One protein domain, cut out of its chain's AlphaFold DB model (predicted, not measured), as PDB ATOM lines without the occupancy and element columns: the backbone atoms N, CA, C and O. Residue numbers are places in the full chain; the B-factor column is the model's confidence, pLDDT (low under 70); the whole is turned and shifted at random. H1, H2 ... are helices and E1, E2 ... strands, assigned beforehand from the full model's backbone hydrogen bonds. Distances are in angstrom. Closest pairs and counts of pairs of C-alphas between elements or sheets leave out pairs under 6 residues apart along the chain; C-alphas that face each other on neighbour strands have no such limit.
ATOM      1  N   SER A  21      61.680  76.866 103.777       90.56
ATOM      2  CA  SER A  21      61.456  77.821 102.701       90.56
ATOM      3  C   SER A  21      62.811  78.352 102.251       90.56
ATOM      4  O   SER A  21      63.509  79.018 103.009       90.56
ATOM      5  N   VAL A  22      63.206  78.025 101.021       90.62
ATOM      6  CA  VAL A  22      64.441  78.529 100.409       90.62
ATOM      7  C   VAL A  22      64.116  79.865  99.748       90.62
ATOM      8  O   VAL A  22      63.378  79.896  98.768       90.62
ATOM      9  N   ILE A  23      64.620  80.975 100.298       93.19
ATOM     10  CA  ILE A  23      64.347  82.324  99.771       93.19
ATOM     11  C   ILE A  23      65.341  82.668  98.662       93.19
ATOM     12  O   ILE A  23      64.953  83.183  97.615       93.19
ATOM     13  N   ASN A  24      66.623  82.395  98.898       92.31
ATOM     14  CA  ASN A  24      67.682  82.407  97.894       92.31
ATOM     15  C   ASN A  24      68.834  81.490  98.351       92.31
ATOM     16  O   ASN A  24      68.755  80.843  99.395       92.31
ATOM     17  N   GLU A  25      69.916  81.435  97.577       91.38
ATOM     18  CA  GLU A  25      71.080  80.592  97.878       91.38
ATOM     19  C   GLU A  25      71.731  80.872  99.247       91.38
ATOM     20  O   GLU A  25      72.279  79.952  99.843       91.38
ATOM     21  N   ASN A  26      71.618  82.091  99.783       94.94
ATOM     22  CA  ASN A  26      72.270  82.550 101.014       94.94
ATOM     23  C   ASN A  26      71.290  82.828 102.174       94.94
ATOM     24  O   ASN A  26      71.738  83.156 103.275       94.94
ATOM     25  N   LEU A  27      69.975  82.717 101.945       95.50
ATOM     26  CA  LEU A  27      68.925  83.022 102.920       95.50
ATOM     27  C   LEU A  27      67.807  81.984 102.880       95.50
ATOM     28  O   LEU A  27      67.127  81.807 101.865       95.50
ATOM     29  N   TRP A  28      67.627  81.291 103.996       94.12
ATOM     30  CA  TRP A  28      66.617  80.256 104.179       94.12
ATOM     31  C   TRP A  28      65.748  80.607 105.387       94.12
ATOM     32  O   TRP A  28      66.187  81.308 106.295       94.12
ATOM     33  N   ALA A  29      64.518  80.108 105.418       93.19
ATOM     34  CA  ALA A  29      63.661  80.150 106.595       93.19
ATOM     35  C   ALA A  29      63.226  78.730 106.938       93.19
ATOM     36  O   ALA A  29      62.731  77.999 106.080       93.19
ATOM     37  N   VAL A  30      63.448  78.324 108.181       91.12
ATOM     38  CA  VAL A  30      63.254  76.949 108.634       91.12
ATOM     39  C   VAL A  30      62.611  76.952 110.017       91.12
ATOM     40  O   VAL A  30      62.884  77.834 110.824       91.12
ATOM     41  N   ASP A  31      61.753  75.983 110.309       90.44
ATOM     42  CA  ASP A  31      61.347  75.702 111.688       90.44
ATOM     43  C   ASP A  31      62.536  75.097 112.460       90.44
ATOM     44  O   ASP A  31      63.033  74.020 112.123       90.44
ATOM     45  N   PHE A  32      63.016  75.773 113.503       89.75
ATOM     46  CA  PHE A  32      64.199  75.299 114.228       89.75
ATOM     47  C   PHE A  32      63.951  74.027 115.056       89.75
ATOM     48  O   PHE A  32      64.908  73.302 115.333       89.75
ATOM     49  N   GLU A  33      62.703  73.685 115.388       86.25
ATOM     50  CA  GLU A  33      62.393  72.379 115.983       86.25
ATOM     51  C   GLU A  33      62.699  71.242 114.998       86.25
ATOM     52  O   GLU A  33      63.216  70.194 115.392       86.25
ATOM     53  N   TYR A  34      62.500  71.469 113.695       84.56
ATOM     54  CA  TYR A  34      62.840  70.503 112.643       84.56
ATOM     55  C   TYR A  34      64.357  70.358 112.458       84.56
ATOM     56  O   TYR A  34      64.840  69.275 112.108       84.56
ATOM     57  N   ILE A  35      65.124  71.423 112.719       82.25
ATOM     58  CA  ILE A  35      66.593  71.359 112.745       82.25
ATOM     59  C   ILE A  35      67.050  70.482 113.914       82.25
ATOM     60  O   ILE A  35      67.823  69.547 113.708       82.25
ATOM     61  N   LYS A  36      66.529  70.729 115.124       78.69
ATOM     62  CA  LYS A  36      66.866  69.961 116.335       78.69
ATOM     63  C   LYS A  36      66.560  68.467 116.190       78.69
ATOM     64  O   LYS A  36      67.314  67.637 116.687       78.69
ATOM     65  N   GLN A  37      65.483  68.124 115.489       80.62
ATOM     66  CA  GLN A  37      65.074  66.737 115.239       80.62
ATOM     67  C   GLN A  37      65.886  66.045 114.123       80.62
ATOM     68  O   GLN A  37      65.649  64.876 113.819       80.62
ATOM     69  N   GLY A  38      66.852  66.735 113.502       78.25
ATOM     70  CA  GLY A  38      67.720  66.165 112.464       78.25
ATOM     71  C   GLY A  38      67.021  65.953 111.118       78.25
ATOM     72  O   GLY A  38      67.479  65.164 110.285       78.25
ATOM     73  N   TRP A  39      65.897  66.634 110.889       80.50
ATOM     74  CA  TRP A  39      65.104  66.498 109.665       80.50
ATOM     75  C   TRP A  39      65.599  67.392 108.526       80.50
ATOM     76  O   TRP A  39      65.219  67.194 107.371       80.50
ATOM     77  N   VAL A  40      66.500  68.327 108.829       77.56
ATOM     78  CA  VAL A  40      67.173  69.194 107.857       77.56
ATOM     79  C   VAL A  40      68.599  68.685 107.653       77.56
ATOM     80  O   VAL A  40      69.521  69.098 108.348       77.56
ATOM     81  N   LYS A  41      68.767  67.732 106.730       70.75
ATOM     82  CA  LYS A  41      70.034  66.997 106.537       70.75
ATOM     83  C   LYS A  41      71.036  67.694 105.613       70.75
ATOM     84  O   LYS A  41      72.226  67.414 105.698       70.75
ATOM     85  N   ASP A  42      70.564  68.601 104.762       70.44
ATOM     86  CA  ASP A  42      71.389  69.260 103.739       70.44
ATOM     87  C   ASP A  42      72.108  70.520 104.256       70.44
ATOM     88  O   ASP A  42      72.868  71.150 103.522       70.44
ATOM     89  N   LEU A  43      71.880  70.899 105.519       73.19
ATOM     90  CA  LEU A  43      72.510  72.051 106.155       73.19
ATOM     91  C   LEU A  43      73.350  71.609 107.354       73.19
ATOM     92  O   LEU A  43      72.922  70.803 108.175       73.19
ATOM     93  N   SER A  44      74.544  72.186 107.468       79.38
ATOM     94  CA  SER A  44      75.394  72.078 108.656       79.38
ATOM     95  C   SER A  44      75.379  73.416 109.382       79.38
ATOM     96  O   SER A  44      75.604  74.455 108.763       79.38
ATOM     97  N   PHE A  45      75.057  73.409 110.673       78.88
ATOM     98  CA  PHE A  45      74.740  74.622 111.424       78.88
ATOM     99  C   PHE A  45      75.753  74.901 112.529       78.88
ATOM    100  O   PHE A  45      76.155  73.985 113.243       78.88
ATOM    101  N   ASN A  46      76.048  76.183 112.753       71.50
ATOM    102  CA  ASN A  46      76.771  76.642 113.936       71.50
ATOM    103  C   ASN A  46      75.831  76.595 115.162       71.50
ATOM    104  O   ASN A  46      75.269  77.611 115.555       71.50
ATOM    105  N   ASN A  47      75.614  75.392 115.705       67.75
ATOM    106  CA  ASN A  47      74.883  75.068 116.945       67.75
ATOM    107  C   ASN A  47      73.604  75.905 117.240       67.75
ATOM    108  O   ASN A  47      73.582  76.670 118.207       67.75
ATOM    109  N   PRO A  48      72.533  75.775 116.435       74.44
ATOM    110  CA  PRO A  48      71.319  76.570 116.587       74.44
ATOM    111  C   PRO A  48      70.458  76.070 117.751       74.44
ATOM    112  O   PRO A  48      70.202  74.871 117.874       74.44
ATOM    113  N   LYS A  49      69.942  76.985 118.575       76.94
ATOM    114  CA  LYS A  49      68.927  76.669 119.590       76.94
ATOM    115  C   LYS A  49      67.535  76.997 119.047       76.94
ATOM    116  O   LYS A  49      67.375  78.033 118.410       76.94
ATOM    117  N   PRO A  50      66.482  76.221 119.365       73.25
ATOM    118  CA  PRO A  50      65.116  76.543 118.930       73.25
ATOM    119  C   PRO A  50      64.606  77.921 119.383       73.25
ATOM    120  O   PRO A  50      63.731  78.519 118.754       73.25
ATOM    121  N   SER A  51      65.169  78.452 120.472       78.19
ATOM    122  CA  SER A  51      64.887  79.798 120.973       78.19
ATOM    123  C   SER A  51      65.425  80.914 120.082       78.19
ATOM    124  O   SER A  51      64.935  82.040 120.193       78.19
ATOM    125  N   ASP A  52      66.400  80.627 119.225       86.25
ATOM    126  CA  ASP A  52      67.088  81.634 118.431       86.25
ATOM    127  C   ASP A  52      66.176  82.154 117.314       86.25
ATOM    128  O   ASP A  52      65.342  81.430 116.761       86.25
ATOM    129  N   TYR A  53      66.321  83.441 116.991       90.25
ATOM    130  CA  TYR A  53      65.630  84.057 115.852       90.25
ATOM    131  C   TYR A  53      66.234  83.649 114.514       90.25
ATOM    132  O   TYR A  53      65.542  83.598 113.498       90.25
ATOM    133  N   MET A  54      67.528  83.360 114.518       93.12
ATOM    134  CA  MET A  54      68.268  82.952 113.344       93.12
ATOM    135  C   MET A  54      69.559  82.244 113.746       93.12
ATOM    136  O   MET A  54      69.998  82.334 114.891       93.12
ATOM    137  N   CYS A  55      70.198  81.600 112.781       92.38
ATOM    138  CA  CYS A  55      71.541  81.063 112.914       92.38
ATOM    139  C   CYS A  55      72.288  81.154 111.580       92.38
ATOM    140  O   CYS A  55      71.707  81.476 110.537       92.38
ATOM    141  N   PHE A  56      73.582  80.842 111.623       92.44
ATOM    142  CA  PHE A  56      74.394  80.667 110.427       92.44
ATOM    143  C   PHE A  56      74.683  79.188 110.183       92.44
ATOM    144  O   PHE A  56      74.938  78.422 111.119       92.44
ATOM    145  N   THR A  57      74.702  78.795 108.916       90.75
ATOM    146  CA  THR A  57      75.314  77.528 108.509       90.75
ATOM    147  C   THR A  57      76.838  77.645 108.494       90.75
ATOM    148  O   THR A  57      77.386  78.749 108.449       90.75
ATOM    149  N   HIS A  58      77.543  76.512 108.495       87.94
ATOM    150  CA  HIS A  58      79.008  76.478 108.416       87.94
ATOM    151  C   HIS A  58      79.549  77.162 107.156       87.94
ATOM    152  O   HIS A  58      80.633  77.733 107.180       87.94
ATOM    153  N   ASP A  59      78.796  77.107 106.056       87.94
ATOM    154  CA  ASP A  59      79.157  77.729 104.783       87.94
ATOM    155  C   ASP A  59      78.653  79.174 104.633       87.94
ATOM    156  O   ASP A  59      78.799  79.768 103.565       87.94
ATOM    157  N   GLY A  60      78.099  79.762 105.697       91.19
ATOM    158  CA  GLY A  60      77.728  81.173 105.727       91.19
ATOM    159  C   GLY A  60      76.415  81.485 105.009       91.19
ATOM    160  O   GLY A  60      76.321  82.491 104.308       91.19
ATOM    161  N   LYS A  61      75.386  80.652 105.174       93.56
ATOM    162  CA  LYS A  61      73.990  81.024 104.901       93.56
ATOM    163  C   LYS A  61      73.341  81.548 106.174       93.56
ATOM    164  O   LYS A  61      73.644  81.067 107.264       93.56
ATOM    165  N   ILE A  62      72.419  82.494 106.029       95.75
ATOM    166  CA  ILE A  62      71.518  82.905 107.109       95.75
ATOM    167  C   ILE A  62      70.299  81.986 107.082       95.75
ATOM    168  O   ILE A  62      69.678  81.800 106.032       95.75
ATOM    169  N   VAL A  63      69.934  81.437 108.238       94.19
ATOM    170  CA  VAL A  63      68.717  80.639 108.402       94.19
ATOM    171  C   VAL A  63      67.845  81.305 109.455       94.19
ATOM    172  O   VAL A  63      68.248  81.422 110.608       94.19
ATOM    173  N   ILE A  64      66.665  81.768 109.055       95.31
ATOM    174  CA  ILE A  64      65.688  82.430 109.925       95.31
ATOM    175  C   ILE A  64      64.731  81.395 110.513       95.31
ATOM    176  O   ILE A  64      64.271  80.500 109.805       95.31
ATOM    177  N   ASN A  65      64.397  81.533 111.794       93.81
ATOM    178  CA  ASN A  65      63.429  80.669 112.453       93.81
ATOM    179  C   ASN A  65      61.989  81.088 112.116       93.81
ATOM    180  O   ASN A  65      61.541  82.165 112.513       93.81
ATOM    181  N   LYS A  66      61.242  80.225 111.416       91.81
ATOM    182  CA  LYS A  66      59.846  80.491 111.006       91.81
ATOM    183  C   LYS A  66      58.872  80.609 112.178       91.81
ATOM    184  O   LYS A  66      57.851  81.277 112.054       91.81
ATOM    185  N   ASN A  67      59.195  80.006 113.319       90.31
ATOM    186  CA  ASN A  67      58.320  80.009 114.494       90.31
ATOM    187  C   ASN A  67      58.432  81.291 115.322       90.31
ATOM    188  O   ASN A  67      57.837  81.399 116.394       90.31
ATOM    189  N   LYS A  68      59.222  82.261 114.857       91.50
ATOM    190  CA  LYS A  68      59.408  83.531 115.542       91.50
ATOM    191  C   LYS A  68      58.521  84.616 114.940       91.50
ATOM    192  O   LYS A  68      58.317  84.647 113.720       91.50
ATOM    193  N   PRO A  69      57.990  85.520 115.783       91.56
ATOM    194  CA  PRO A  69      57.234  86.657 115.288       91.56
ATOM    195  C   PRO A  69      58.135  87.536 114.413       91.56
ATOM    196  O   PRO A  69      59.352  87.567 114.595       91.56
ATOM    197  N   TYR A  70      57.534  88.236 113.452       90.31
ATOM    198  CA  TYR A  70      58.221  89.164 112.541       90.31
ATOM    199  C   TYR A  70      59.301  88.538 111.635       90.31
ATOM    200  O   TYR A  70      60.052  89.265 110.983       90.31
ATOM    201  N   HIS A  71      59.392  87.204 111.539       93.12
ATOM    202  CA  HIS A  71      60.394  86.549 110.690       93.12
ATOM    203  C   HIS A  71      60.275  86.968 109.215       93.12
ATOM    204  O   HIS A  71      61.288  87.153 108.541       93.12
ATOM    205  N   GLU A  72      59.051  87.166 108.718       94.06
ATOM    206  CA  GLU A  72      58.812  87.634 107.351       94.06
ATOM    207  C   GLU A  72      59.346  89.048 107.122       94.06
ATOM    208  O   GLU A  72      59.903  89.328 106.060       94.06
ATOM    209  N   ASP A  73      59.229  89.929 108.115       92.75
ATOM    210  CA  ASP A  73      59.761  91.284 108.019       92.75
ATOM    211  C   ASP A  73      61.288  91.253 108.015       92.75
ATOM    212  O   ASP A  73      61.901  91.818 107.115       92.75
ATOM    213  N   ILE A  74      61.920  90.469 108.891       94.25
ATOM    214  CA  ILE A  74      63.381  90.273 108.859       94.25
ATOM    215  C   ILE A  74      63.839  89.752 107.485       94.25
ATOM    216  O   ILE A  74      64.827  90.242 106.931       94.25
ATOM    217  N   ILE A  75      63.100  88.810 106.886       95.94
ATOM    218  CA  ILE A  75      63.383  88.305 105.534       95.94
ATOM    219  C   ILE A  75      63.283  89.423 104.489       95.94
ATOM    220  O   ILE A  75      64.145  89.501 103.610       95.94
ATOM    221  N   LYS A  76      62.273  90.303 104.558       95.12
ATOM    222  CA  LYS A  76      62.146  91.449 103.636       95.12
ATOM    223  C   LYS A  76      63.367  92.366 103.717       95.12
ATOM    224  O   LYS A  76      63.914  92.725 102.676       95.12
ATOM    225  N   TYR A  77      63.825  92.689 104.926       95.81
ATOM    226  CA  TYR A  77      64.982  93.562 105.132       95.81
ATOM    227  C   TYR A  77      66.259  92.896 104.606       95.81
ATOM    228  O   TYR A  77      66.999  93.505 103.832       95.81
ATOM    229  N   LEU A  78      66.484  91.619 104.933       97.44
ATOM    230  CA  LEU A  78      67.634  90.857 104.439       97.44
ATOM    231  C   LEU A  78      67.662  90.774 102.910       97.44
ATOM    232  O   LEU A  78      68.711  90.981 102.309       97.44
ATOM    233  N   LYS A  79      66.518  90.549 102.250       96.31
ATOM    234  CA  LYS A  79      66.448  90.519 100.776       96.31
ATOM    235  C   LYS A  79      66.961  91.806 100.120       96.31
ATOM    236  O   LYS A  79      67.459  91.734  98.995       96.31
ATOM    237  N   ILE A  80      66.818  92.948 100.793       96.81
ATOM    238  CA  ILE A  80      67.340  94.242 100.339       96.81
ATOM    239  C   ILE A  80      68.827  94.348 100.694       96.81
ATOM    240  O   ILE A  80      69.662  94.510  99.806       96.81
ATOM    241  N   ILE A  81      69.162  94.192 101.976       97.88
ATOM    242  CA  ILE A  81      70.501  94.451 102.526       97.88
ATOM    243  C   ILE A  81      71.560  93.497 101.958       97.88
ATOM    244  O   ILE A  81      72.687  93.909 101.704       97.88
ATOM    245  N   MET A  82      71.213  92.246 101.649       97.25
ATOM    246  CA  MET A  82      72.152  91.289 101.046       97.25
ATOM    247  C   MET A  82      72.647  91.706  99.651       97.25
ATOM    248  O   MET A  82      73.641  91.169  99.171       97.25
ATOM    249  N   ARG A  83      71.977  92.662  98.995       95.69
ATOM    250  CA  ARG A  83      72.394  93.215  97.695       95.69
ATOM    251  C   ARG A  83      73.393  94.363  97.827       95.69
ATOM    252  O   ARG A  83      73.930  94.813  96.819       95.69
ATOM    253  N   PHE A  84      73.608  94.870  99.038       97.62
ATOM    254  CA  PHE A  84      74.446  96.039  99.271       97.62
ATOM    255  C   PHE A  84      75.921  95.676  99.176       97.62
ATOM    256  O   PHE A  84      76.330  94.562  99.501       97.62
ATOM    257  N   LYS A  85      76.749  96.628  98.766       96.69
ATOM    258  CA  LYS A  85      78.203  96.496  98.854       96.69
ATOM    259  C   LYS A  85      78.675  96.712 100.289       96.69
ATOM    260  O   LYS A  85      77.929  97.205 101.130       96.69
ATOM    261  N   GLU A  86      79.908  96.314 100.577       95.75
ATOM    262  CA  GLU A  86      80.466  96.376 101.933       95.75
ATOM    263  C   GLU A  86      80.437  97.801 102.507       95.75
ATOM    264  O   GLU A  86      80.005  98.010 103.637       95.75
ATOM    265  N   GLU A  87      80.781  98.790 101.683       96.06
ATOM    266  CA  GLU A  87      80.792 100.217 102.012       96.06
ATOM    267  C   GLU A  87      79.403 100.815 102.307       96.06
ATOM    268  O   GLU A  87      79.295 101.922 102.832       96.06
ATOM    269  N   GLN A  88      78.326 100.092 101.991       97.25
ATOM    270  CA  GLN A  88      76.951 100.518 102.262       97.25
ATOM    271  C   GLN A  88      76.394  99.904 103.555       97.25
ATOM    272  O   GLN A  88      75.408 100.390 104.101       97.25
ATOM    273  N   LEU A  89      76.977  98.816 104.061       97.88
ATOM    274  CA  LEU A  89      76.408  98.095 105.198       97.88
ATOM    275  C   LEU A  89      76.633  98.861 106.510       97.88
ATOM    276  O   LEU A  89      77.771  99.037 106.956       97.88
ATOM    277  N   GLY A  90      75.541  99.255 107.169       95.81
ATOM    278  CA  GLY A  90      75.571  99.980 108.444       95.81
ATOM    279  C   GLY A  90      76.071 101.426 108.338       95.81
ATOM    280  O   GLY A  90      76.566 101.968 109.322       95.81
ATOM    281  N   THR A  91      75.993 102.037 107.152       97.31
ATOM    282  CA  THR A  91      76.346 103.449 106.931       97.31
ATOM    283  C   THR A  91      75.102 104.307 106.730       97.31
ATOM    284  O   THR A  91      74.033 103.798 106.391       97.31
ATOM    285  N   VAL A  92      75.230 105.624 106.912       94.62
ATOM    286  CA  VAL A  92      74.125 106.576 106.694       94.62
ATOM    287  C   VAL A  92      73.668 106.549 105.235       94.62
ATOM    288  O   VAL A  92      72.477 106.435 104.964       94.62
ATOM    289  N   GLN A  93      74.609 106.550 104.288       94.31
ATOM    290  CA  GLN A  93      74.294 106.466 102.861       94.31
ATOM    291  C   GLN A  93      73.580 105.152 102.521       94.31
ATOM    292  O   GLN A  93      72.609 105.146 101.765       94.31
ATOM    293  N   GLY A  94      74.027 104.036 103.106       96.88
ATOM    294  CA  GLY A  94      73.339 102.757 102.973       96.88
ATOM    295  C   GLY A  94      71.931 102.786 103.556       96.88
ATOM    296  O   GLY A  94      71.004 102.281 102.928       96.88
ATOM    297  N   PHE A  95      71.743 103.425 104.710       96.88
ATOM    298  CA  PHE A  95      70.428 103.576 105.320       96.88
ATOM    299  C   PHE A  95      69.475 104.396 104.439       96.88
ATOM    300  O   PHE A  95      68.332 103.993 104.235       96.88
ATOM    301  N   HIS A  96      69.948 105.491 103.838       94.94
ATOM    302  CA  HIS A  96      69.144 106.307 102.922       94.94
ATOM    303  C   HIS A  96      68.726 105.492 101.689       94.94
ATOM    304  O   HIS A  96      67.555 105.481 101.307       94.94
ATOM    305  N   PHE A  97      69.664 104.732 101.116       94.88
ATOM    306  CA  PHE A  97      69.380 103.829 100.003       94.88
ATOM    307  C   PHE A  97      68.380 102.726 100.392       94.88
ATOM    308  O   PHE A  97      67.451 102.429  99.642       94.88
ATOM    309  N   PHE A  98      68.520 102.159 101.593       96.81
ATOM    310  CA  PHE A  98      67.574 101.194 102.143       96.81
ATOM    311  C   PHE A  98      66.166 101.784 102.257       96.81
ATOM    312  O   PHE A  98      65.220 101.146 101.803       96.81
ATOM    313  N   LEU A  99      66.014 102.994 102.803       95.69
ATOM    314  CA  LEU A  99      64.711 103.647 102.947       95.69
ATOM    315  C   LEU A  99      64.034 103.905 101.601       95.69
ATOM    316  O   LEU A  99      62.834 103.669 101.488       95.69
ATOM    317  N   ARG A 100      64.785 104.327 100.576       94.06
ATOM    318  CA  ARG A 100      64.239 104.516  99.221       94.06
ATOM    319  C   ARG A 100      63.696 103.208  98.635       94.06
ATOM    320  O   ARG A 100      62.613 103.197  98.065       94.06
ATOM    321  N   ILE A 101      64.380 102.083  98.860       94.44
ATOM    322  CA  ILE A 101      63.897 100.764  98.412       94.44
ATOM    323  C   ILE A 101      62.718 100.272  99.262       94.44
ATOM    324  O   ILE A 101      61.757  99.706  98.741       94.44
ATOM    325  N   PHE A 102      62.807 100.432 100.582       93.06
ATOM    326  CA  PHE A 102      61.848  99.877 101.533       93.06
ATOM    327  C   PHE A 102      60.528 100.656 101.559       93.06
ATOM    328  O   PHE A 102      59.469 100.073 101.789       93.06
ATOM    329  N   ILE A 103      60.581 101.962 101.291       91.00
ATOM    330  CA  ILE A 103      59.437 102.869 101.262       91.00
ATOM    331  C   ILE A 103      59.309 103.397  99.829       91.00
ATOM    332  O   ILE A 103      59.901 104.424  99.508       91.00
ATOM    333  N   PRO A 104      58.498 102.766  98.956       86.06
ATOM    334  CA  PRO A 104      58.423 103.140  97.539       86.06
ATOM    335  C   PRO A 104      58.087 104.615  97.285       86.06
ATOM    336  O   PRO A 104      58.506 105.196  96.290       86.06
ATOM    337  N   LYS A 105      57.342 105.256  98.195       88.19
ATOM    338  CA  LYS A 105      57.042 106.694  98.106       88.19
ATOM    339  C   LYS A 105      58.277 107.574  98.311       88.19
ATOM    340  O   LYS A 105      58.316 108.666  97.759       88.19
ATOM    341  N   ALA A 106      59.251 107.112  99.094       88.25
ATOM    342  CA  ALA A 106      60.480 107.840  99.372       88.25
ATOM    343  C   ALA A 106      61.432 107.841  98.167       88.25
ATOM    344  O   ALA A 106      62.176 108.799  97.994       88.25
ATOM    345  N   ASP A 107      61.378 106.818  97.307       88.88
ATOM    346  CA  ASP A 107      62.196 106.749  96.088       88.88
ATOM    347  C   ASP A 107      61.902 107.904  95.119       88.88
ATOM    348  O   ASP A 107      62.816 108.497  94.555       88.88
ATOM    349  N   ASN A 108      60.630 108.301  95.020       90.06
ATOM    350  CA  ASN A 108      60.176 109.389  94.148       90.06
ATOM    351  C   ASN A 108      60.473 110.796  94.695       90.06
ATOM    352  O   ASN A 108      60.170 111.787  94.031       90.06
ATOM    353  N   LEU A 109      61.005 110.912  95.915       92.12
ATOM    354  CA  LEU A 109      61.329 112.208  96.504       92.12
ATOM    355  C   LEU A 109      62.640 112.747  95.930       92.12
ATOM    356  O   LEU A 109      63.624 112.012  95.788       92.12
ATOM    357  N   THR A 110      62.673 114.059  95.692       94.50
ATOM    358  CA  THR A 110      63.934 114.785  95.497       94.50
ATOM    359  C   THR A 110      64.816 114.627  96.733       94.50
ATOM    360  O   THR A 110      64.311 114.364  97.825       94.50
ATOM    361  N   ASP A 111      66.128 114.801  96.587       92.19
ATOM    362  CA  ASP A 111      67.049 114.650  97.719       92.19
ATOM    363  C   ASP A 111      66.694 115.587  98.879       92.19
ATOM    364  O   ASP A 111      66.630 115.149 100.023       92.19
ATOM    365  N   GLU A 112      66.327 116.840  98.600       93.44
ATOM    366  CA  GLU A 112      65.909 117.781  99.646       93.44
ATOM    367  C   GLU A 112      64.639 117.322 100.389       93.44
ATOM    368  O   GLU A 112      64.560 117.397 101.618       93.44
ATOM    369  N   ALA A 113      63.631 116.832  99.658       93.56
ATOM    370  CA  ALA A 113      62.394 116.343 100.261       93.56
ATOM    371  C   ALA A 113      62.624 115.044 101.047       93.56
ATOM    372  O   ALA A 113      62.009 114.837 102.094       93.56
ATOM    373  N   PHE A 114      63.527 114.190 100.565       94.44
ATOM    374  CA  PHE A 114      63.924 112.967 101.245       94.44
ATOM    375  C   PHE A 114      64.656 113.262 102.560       94.44
ATOM    376  O   PHE A 114      64.301 112.686 103.585       94.44
ATOM    377  N   GLU A 115      65.603 114.201 102.577       91.50
ATOM    378  CA  GLU A 115      66.302 114.586 103.812       91.50
ATOM    379  C   GLU A 115      65.333 115.152 104.861       91.50
ATOM    380  O   GLU A 115      65.367 114.755 106.028       91.50
ATOM    381  N   LYS A 116      64.385 116.002 104.443       92.12
ATOM    382  CA  LYS A 116      63.307 116.489 105.324       92.12
ATOM    383  C   LYS A 116      62.441 115.345 105.857       92.12
ATOM    384  O   LYS A 116      62.072 115.347 107.034       92.12
ATOM    385  N   PHE A 117      62.124 114.359 105.018       92.56
ATOM    386  CA  PHE A 117      61.409 113.153 105.433       92.56
ATOM    387  C   PHE A 117      62.194 112.374 106.496       92.56
ATOM    388  O   PHE A 117      61.631 112.069 107.547       92.56
ATOM    389  N   VAL A 118      63.484 112.102 106.281       91.50
ATOM    390  CA  VAL A 118      64.315 111.360 107.245       91.50
ATOM    391  C   VAL A 118      64.385 112.090 108.587       91.50
ATOM    392  O   VAL A 118      64.171 111.468 109.626       91.50
ATOM    393  N   GLN A 119      64.602 113.409 108.573       88.00
ATOM    394  CA  GLN A 119      64.710 114.224 109.789       88.00
ATOM    395  C   GLN A 119      63.403 114.295 110.590       88.00
ATOM    396  O   GLN A 119      63.433 114.339 111.818       88.00
ATOM    397  N   SER A 120      62.250 114.303 109.916       87.44
ATOM    398  CA  SER A 120      60.943 114.452 110.574       87.44
ATOM    399  C   SER A 120      60.298 113.132 111.005       87.44
ATOM    400  O   SER A 120      59.399 113.146 111.843       87.44
ATOM    401  N   SER A 121      60.748 111.989 110.475       82.38
ATOM    402  CA  SER A 121      60.014 110.716 110.590       82.38
ATOM    403  C   SER A 121      60.404 109.824 111.777       82.38
ATOM    404  O   SER A 121      59.960 108.680 111.818       82.38
ATOM    405  N   GLN A 122      61.212 110.303 112.734       85.19
ATOM    406  CA  GLN A 122      61.639 109.546 113.934       85.19
ATOM    407  C   GLN A 122      62.066 108.097 113.614       85.19
ATOM    408  O   GLN A 122      61.545 107.121 114.156       85.19
ATOM    409  N   LEU A 123      63.007 107.942 112.680       91.94
ATOM    410  CA  LEU A 123      63.369 106.643 112.099       91.94
ATOM    411  C   LEU A 123      64.383 105.838 112.930       91.94
ATOM    412  O   LEU A 123      64.919 104.851 112.429       91.94
ATOM    413  N   ASP A 124      64.628 106.200 114.190       92.62
ATOM    414  CA  ASP A 124      65.690 105.618 115.025       92.62
ATOM    415  C   ASP A 124      65.571 104.095 115.162       92.62
ATOM    416  O   ASP A 124      66.548 103.358 115.009       92.62
ATOM    417  N   ALA A 125      64.355 103.592 115.391       91.88
ATOM    418  CA  ALA A 125      64.105 102.156 115.495       91.88
ATOM    419  C   ALA A 125      64.381 101.425 114.168       91.88
ATOM    420  O   ALA A 125      64.953 100.334 114.165       91.88
ATOM    421  N   VAL A 126      64.020 102.042 113.040       93.00
ATOM    422  CA  VAL A 126      64.247 101.492 111.695       93.00
ATOM    423  C   VAL A 126      65.735 101.524 111.354       93.00
ATOM    424  O   VAL A 126      66.264 100.547 110.827       93.00
ATOM    425  N   GLN A 127      66.440 102.599 111.713       95.50
ATOM    426  CA  GLN A 127      67.885 102.711 111.540       95.50
ATOM    427  C   GLN A 127      68.629 101.681 112.386       95.50
ATOM    428  O   GLN A 127      69.542 101.016 111.894       95.50
ATOM    429  N   LYS A 128      68.203 101.481 113.638       95.88
ATOM    430  CA  LYS A 128      68.748 100.428 114.495       95.88
ATOM    431  C   LYS A 128      68.557  99.048 113.861       95.88
ATOM    432  O   LYS A 128      69.522  98.298 113.764       95.88
ATOM    433  N   GLN A 129      67.355  98.733 113.375       95.25
ATOM    434  CA  GLN A 129      67.093  97.471 112.675       95.25
ATOM    435  C   GLN A 129      67.957  97.311 111.417       95.25
ATOM    436  O   GLN A 129      68.528  96.245 111.199       95.25
ATOM    437  N   PHE A 130      68.099  98.363 110.606       97.44
ATOM    438  CA  PHE A 130      68.980  98.355 109.438       97.44
ATOM    439  C   PHE A 130      70.434  98.046 109.822       97.44
ATOM    440  O   PHE A 130      71.078  97.220 109.171       97.44
ATOM    441  N   ASN A 131      70.945  98.666 110.887       97.62
ATOM    442  CA  ASN A 131      72.305  98.440 111.373       97.62
ATOM    443  C   ASN A 131      72.493  97.013 111.901       97.62
ATOM    444  O   ASN A 131      73.470  96.351 111.547       97.62
ATOM    445  N   ASP A 132      71.537  96.516 112.686       96.81
ATOM    446  CA  ASP A 132      71.562  95.155 113.221       96.81
ATOM    447  C   ASP A 132      71.589  94.128 112.074       96.81
ATOM    448  O   ASP A 132      72.452  93.251 112.041       96.81
ATOM    449  N   ILE A 133      70.724  94.282 111.068       97.19
ATOM    450  CA  ILE A 133      70.668  93.373 109.914       97.19
ATOM    451  C   ILE A 133      71.887  93.531 108.994       97.19
ATOM    452  O   ILE A 133      72.391  92.542 108.458       97.19
ATOM    453  N   SER A 134      72.430  94.741 108.860       98.19
ATOM    454  CA  SER A 134      73.697  94.965 108.155       98.19
ATOM    455  C   SER A 134      74.849  94.203 108.811       98.19
ATOM    456  O   SER A 134      75.641  93.573 108.112       98.19
ATOM    457  N   ASN A 135      74.929  94.198 110.145       97.69
ATOM    458  CA  ASN A 135      75.939  93.428 110.876       97.69
ATOM    459  C   ASN A 135      75.761  91.916 110.684       97.69
ATOM    460  O   ASN A 135      76.745  91.190 110.549       97.69
ATOM    461  N   ILE A 136      74.516  91.440 110.610       96.69
ATOM    462  CA  ILE A 136      74.210  90.038 110.297       96.69
ATOM    463  C   ILE A 136      74.762  89.661 108.915       96.69
ATOM    464  O   ILE A 136      75.438  88.639 108.786       96.69
ATOM    465  N   GLU A 137      74.531  90.489 107.894       97.81
ATOM    466  CA  GLU A 137      75.061  90.244 106.546       97.81
ATOM    467  C   GLU A 137      76.597  90.312 106.501       97.81
ATOM    468  O   GLU A 137      77.227  89.471 105.857       97.81
ATOM    469  N   LYS A 138      77.227  91.242 107.232       97.69
ATOM    470  CA  LYS A 138      78.696  91.279 107.366       97.69
ATOM    471  C   LYS A 138      79.237  89.979 107.959       97.69
ATOM    472  O   LYS A 138      80.134  89.361 107.386       97.69
ATOM    473  N   ASN A 139      78.651  89.512 109.061       95.62
ATOM    474  CA  ASN A 139      79.045  88.257 109.705       95.62
ATOM    475  C   ASN A 139      78.881  87.063 108.764       95.62
ATOM    476  O   ASN A 139      79.774  86.222 108.670       95.62
ATOM    477  N   ARG A 140      77.784  87.021 108.000       95.75
ATOM    478  CA  ARG A 140      77.571  86.002 106.971       95.75
ATOM    479  C   ARG A 140      78.727  85.966 105.965       95.75
ATOM    480  O   ARG A 140      79.255  84.892 105.674       95.75
ATOM    481  N   ARG A 141      79.134  87.129 105.439       97.12
ATOM    482  CA  ARG A 141      80.247  87.246 104.477       97.12
ATOM    483  C   ARG A 141      81.567  86.773 105.068       97.12
ATOM    484  O   ARG A 141      82.313  86.087 104.374       97.12
ATOM    485  N   ILE A 142      81.833  87.100 106.334       94.62
ATOM    486  CA  ILE A 142      83.030  86.651 107.057       94.62
ATOM    487  C   ILE A 142      83.043  85.123 107.158       94.62
ATOM    488  O   ILE A 142      83.996  84.500 106.690       94.62
ATOM    489  N   ILE A 143      81.963  84.517 107.667       92.88
ATOM    490  CA  ILE A 143      81.837  83.055 107.807       92.88
ATOM    491  C   ILE A 143      82.011  82.371 106.449       92.88
ATOM    492  O   ILE A 143      82.774  81.414 106.318       92.88
ATOM    493  N   HIS A 144      81.356  82.888 105.408       94.00
ATOM    494  CA  HIS A 144      81.488  82.346 104.060       94.00
ATOM    495  C   HIS A 144      82.934  82.436 103.545       94.00
ATOM    496  O   HIS A 144      83.479  81.464 103.018       94.00
ATOM    497  N   ALA A 145      83.602  83.578 103.729       93.69
ATOM    498  CA  ALA A 145      84.994  83.750 103.326       93.69
ATOM    499  C   ALA A 145      85.939  82.796 104.079       93.69
ATOM    500  O   ALA A 145      86.866  82.246 103.478       93.69
ATOM    501  N   GLU A 146      85.711  82.570 105.374       91.19
ATOM    502  CA  GLU A 146      86.456  81.606 106.189       91.19
ATOM    503  C   GLU A 146      86.231  80.165 105.733       91.19
ATOM    504  O   GLU A 146      87.200  79.421 105.569       91.19
ATOM    505  N   TYR A 147      84.986  79.793 105.441       88.75
ATOM    506  CA  TYR A 147      84.640  78.488 104.888       88.75
ATOM    507  C   TYR A 147      85.383  78.220 103.572       88.75
ATOM    508  O   TYR A 147      86.053  77.194 103.423       88.75
ATOM    509  N   ILE A 148      85.378  79.188 102.648       89.81
ATOM    510  CA  ILE A 148      86.120  79.091 101.383       89.81
ATOM    511  C   ILE A 148      87.635  79.002 101.617       89.81
ATOM    512  O   ILE A 148      88.307  78.214 100.949       89.81
ATOM    513  N   LYS A 149      88.202  79.768 102.563       88.06
ATOM    514  CA  LYS A 149      89.626  79.656 102.944       88.06
ATOM    515  C   LYS A 149      89.956  78.272 103.514       88.06
ATOM    516  O   LYS A 149      91.018  77.733 103.203       88.06
ATOM    517  N   GLY A 150      89.059  77.699 104.317       79.81
ATOM    518  CA  GLY A 150      89.175  76.359 104.895       79.81
ATOM    519  C   GLY A 150      89.166  75.258 103.836       79.81
ATOM    520  O   GLY A 150      90.044  74.398 103.856       79.81
ATOM    521  N   ILE A 151      88.258  75.343 102.858       69.31
ATOM    522  CA  ILE A 151      88.232  74.452 101.683       69.31
ATOM    523  C   ILE A 151      89.508  74.604 100.848       69.31
ATOM    524  O   ILE A 151      90.054  73.623 100.346       69.31
ATOM    525  N   LYS A 152      90.004  75.837 100.694       55.75
ATOM    526  CA  LYS A 152      91.198  76.148  99.898       55.75
ATOM    527  C   LYS A 152      92.521  75.809 100.579       55.75
ATOM    528  O   LYS A 152      93.553  76.051  99.953       55.75
ATOM    529  N   LYS A 153      92.559  75.244 101.794       49.09
ATOM    530  CA  LYS A 153      93.808  74.653 102.299       49.09
ATOM    531  C   LYS A 153      94.129  73.445 101.413       49.09
ATOM    532  O   LYS A 153      93.421  72.446 101.505       49.09
ATOM    533  N   PRO A 154      95.192  73.478 100.582       47.50
ATOM    534  CA  PRO A 154      95.687  72.245 100.000       47.50
ATOM    535  C   PRO A 154      96.092  71.392 101.193       47.50
ATOM    536  O   PRO A 154      96.938  71.810 101.993       47.50
ATOM    537  N   THR A 155      95.484  70.222 101.344       46.94
ATOM    538  CA  THR A 155      96.018  69.249 102.290       46.94
ATOM    539  C   THR A 155      97.480  69.006 101.897       46.94
ATOM    540  O   THR A 155      97.825  69.039 100.711       46.94
TER     541      THR A 155
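This is residues 21 to 155 of the 171 residues of an uncharacterized protein of Clostridium sartagoforme AAU1 (UniProt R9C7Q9). One long helix, H6, runs past two groups of parts: a small four-stranded sheet, E1 to E4, is beside its residues 136 to 144, and the group of short helices H3, H4 and H5 lies toward its first residue, with H2 between the two groups and packed on one face of the sheet. The last turn of H6 and the tail after it, residues 149 to 155, stick out. The printed part has 135 residues, with six named helices and four named strands in the order E1 E2 H1 E3 E4 H2 H3 H4 H5 H6; the sheet runs E1 E2 E4 E3 and is mixed, and the class is mixed, helices and strands. The whole is only just loose, close to compact, with a radius of gyration of the C-alphas of 17.1 A, and flat, spanning 55 by 38 by 20 A.

E1 is residues 21 to 24, beginning at C-alpha 21 (61.456, 77.821, 102.701), and E2 is residues 27 to 30, 10.1 A long. H1 is residues 32 to 36, E3 residues 54 to 56, and E4 residues 62 to 65. H2, residues 71 to 81, is 15.2 A long and begins at C-alpha 71 (60.394, 86.549, 110.690). H3 is residues 92 to 102, 14.9 A long, H4 residues 104 to 107, and H5 residues 111 to 120, 14.2 A long. H6, residues 124 to 151, is 40.7 A long and ends at C-alpha 151 (88.232, 74.452, 101.683).

E1 and E2 form an antiparallel hairpin, with N 21 and O 29 2.8 A apart. E2 and E4 are parallel, with N 30 and O 64 at 2.8 A. E3 and E4 form the other antiparallel hairpin, with N 55 and O 63 at 2.9 A. H1 only grazes the sheet with residues 32 to 35. The sheet with H2 and H6 on one face makes two layers, one of strands and one of helices. H2 is over E2, only just not over E4 as well, at a height over the sheet of 9.4 A, along the strands at 2 degrees to E2 on the local plane. H6 touches H2 with residues 130 to 137 alone, closest at the C-alphas of Ile 81 and Ser 134, 6.5 A, about perpendicular at 72 degrees, only just past steep. H3 is the hub, touching H2, H4 and H6. H2 and H3 run opposite ways at a steep tilt of 58 degrees, the closest C-alphas being those of Ile 80 and Phe 98, 7.2 A. H3 and H6 only just touch, with 3 pairs of C-alphas within 8 A, the closest Phe 95 and Gln 127, 6.8 A, about perpendicular at 79 degrees. H3 and H4 touch only at the corner, at the C-alphas of Arg 100 and Asp 107, 4.4 A. H5 is near H3, and is close to H4 but not clearly touching, with the C-alphas of Ala 106 and Phe 114 6.5 A apart. In H1, H2, H3, H5 and H6 every O i to N i+4 pair is within hydrogen-bond range; H4 is too short for one.

The C-alphas of Ala 113 and Thr 155, the two farthest apart, are 57.9 A apart. The printed part has no cut. The link from H1 to E3, residues 37 to 53, is long. Residues 149 to 155, of which 149 to 151 belong to H6, stand free. The mean pLDDT of the printed part is 89.5; residue 47 and residues 151 to 155 are under 70.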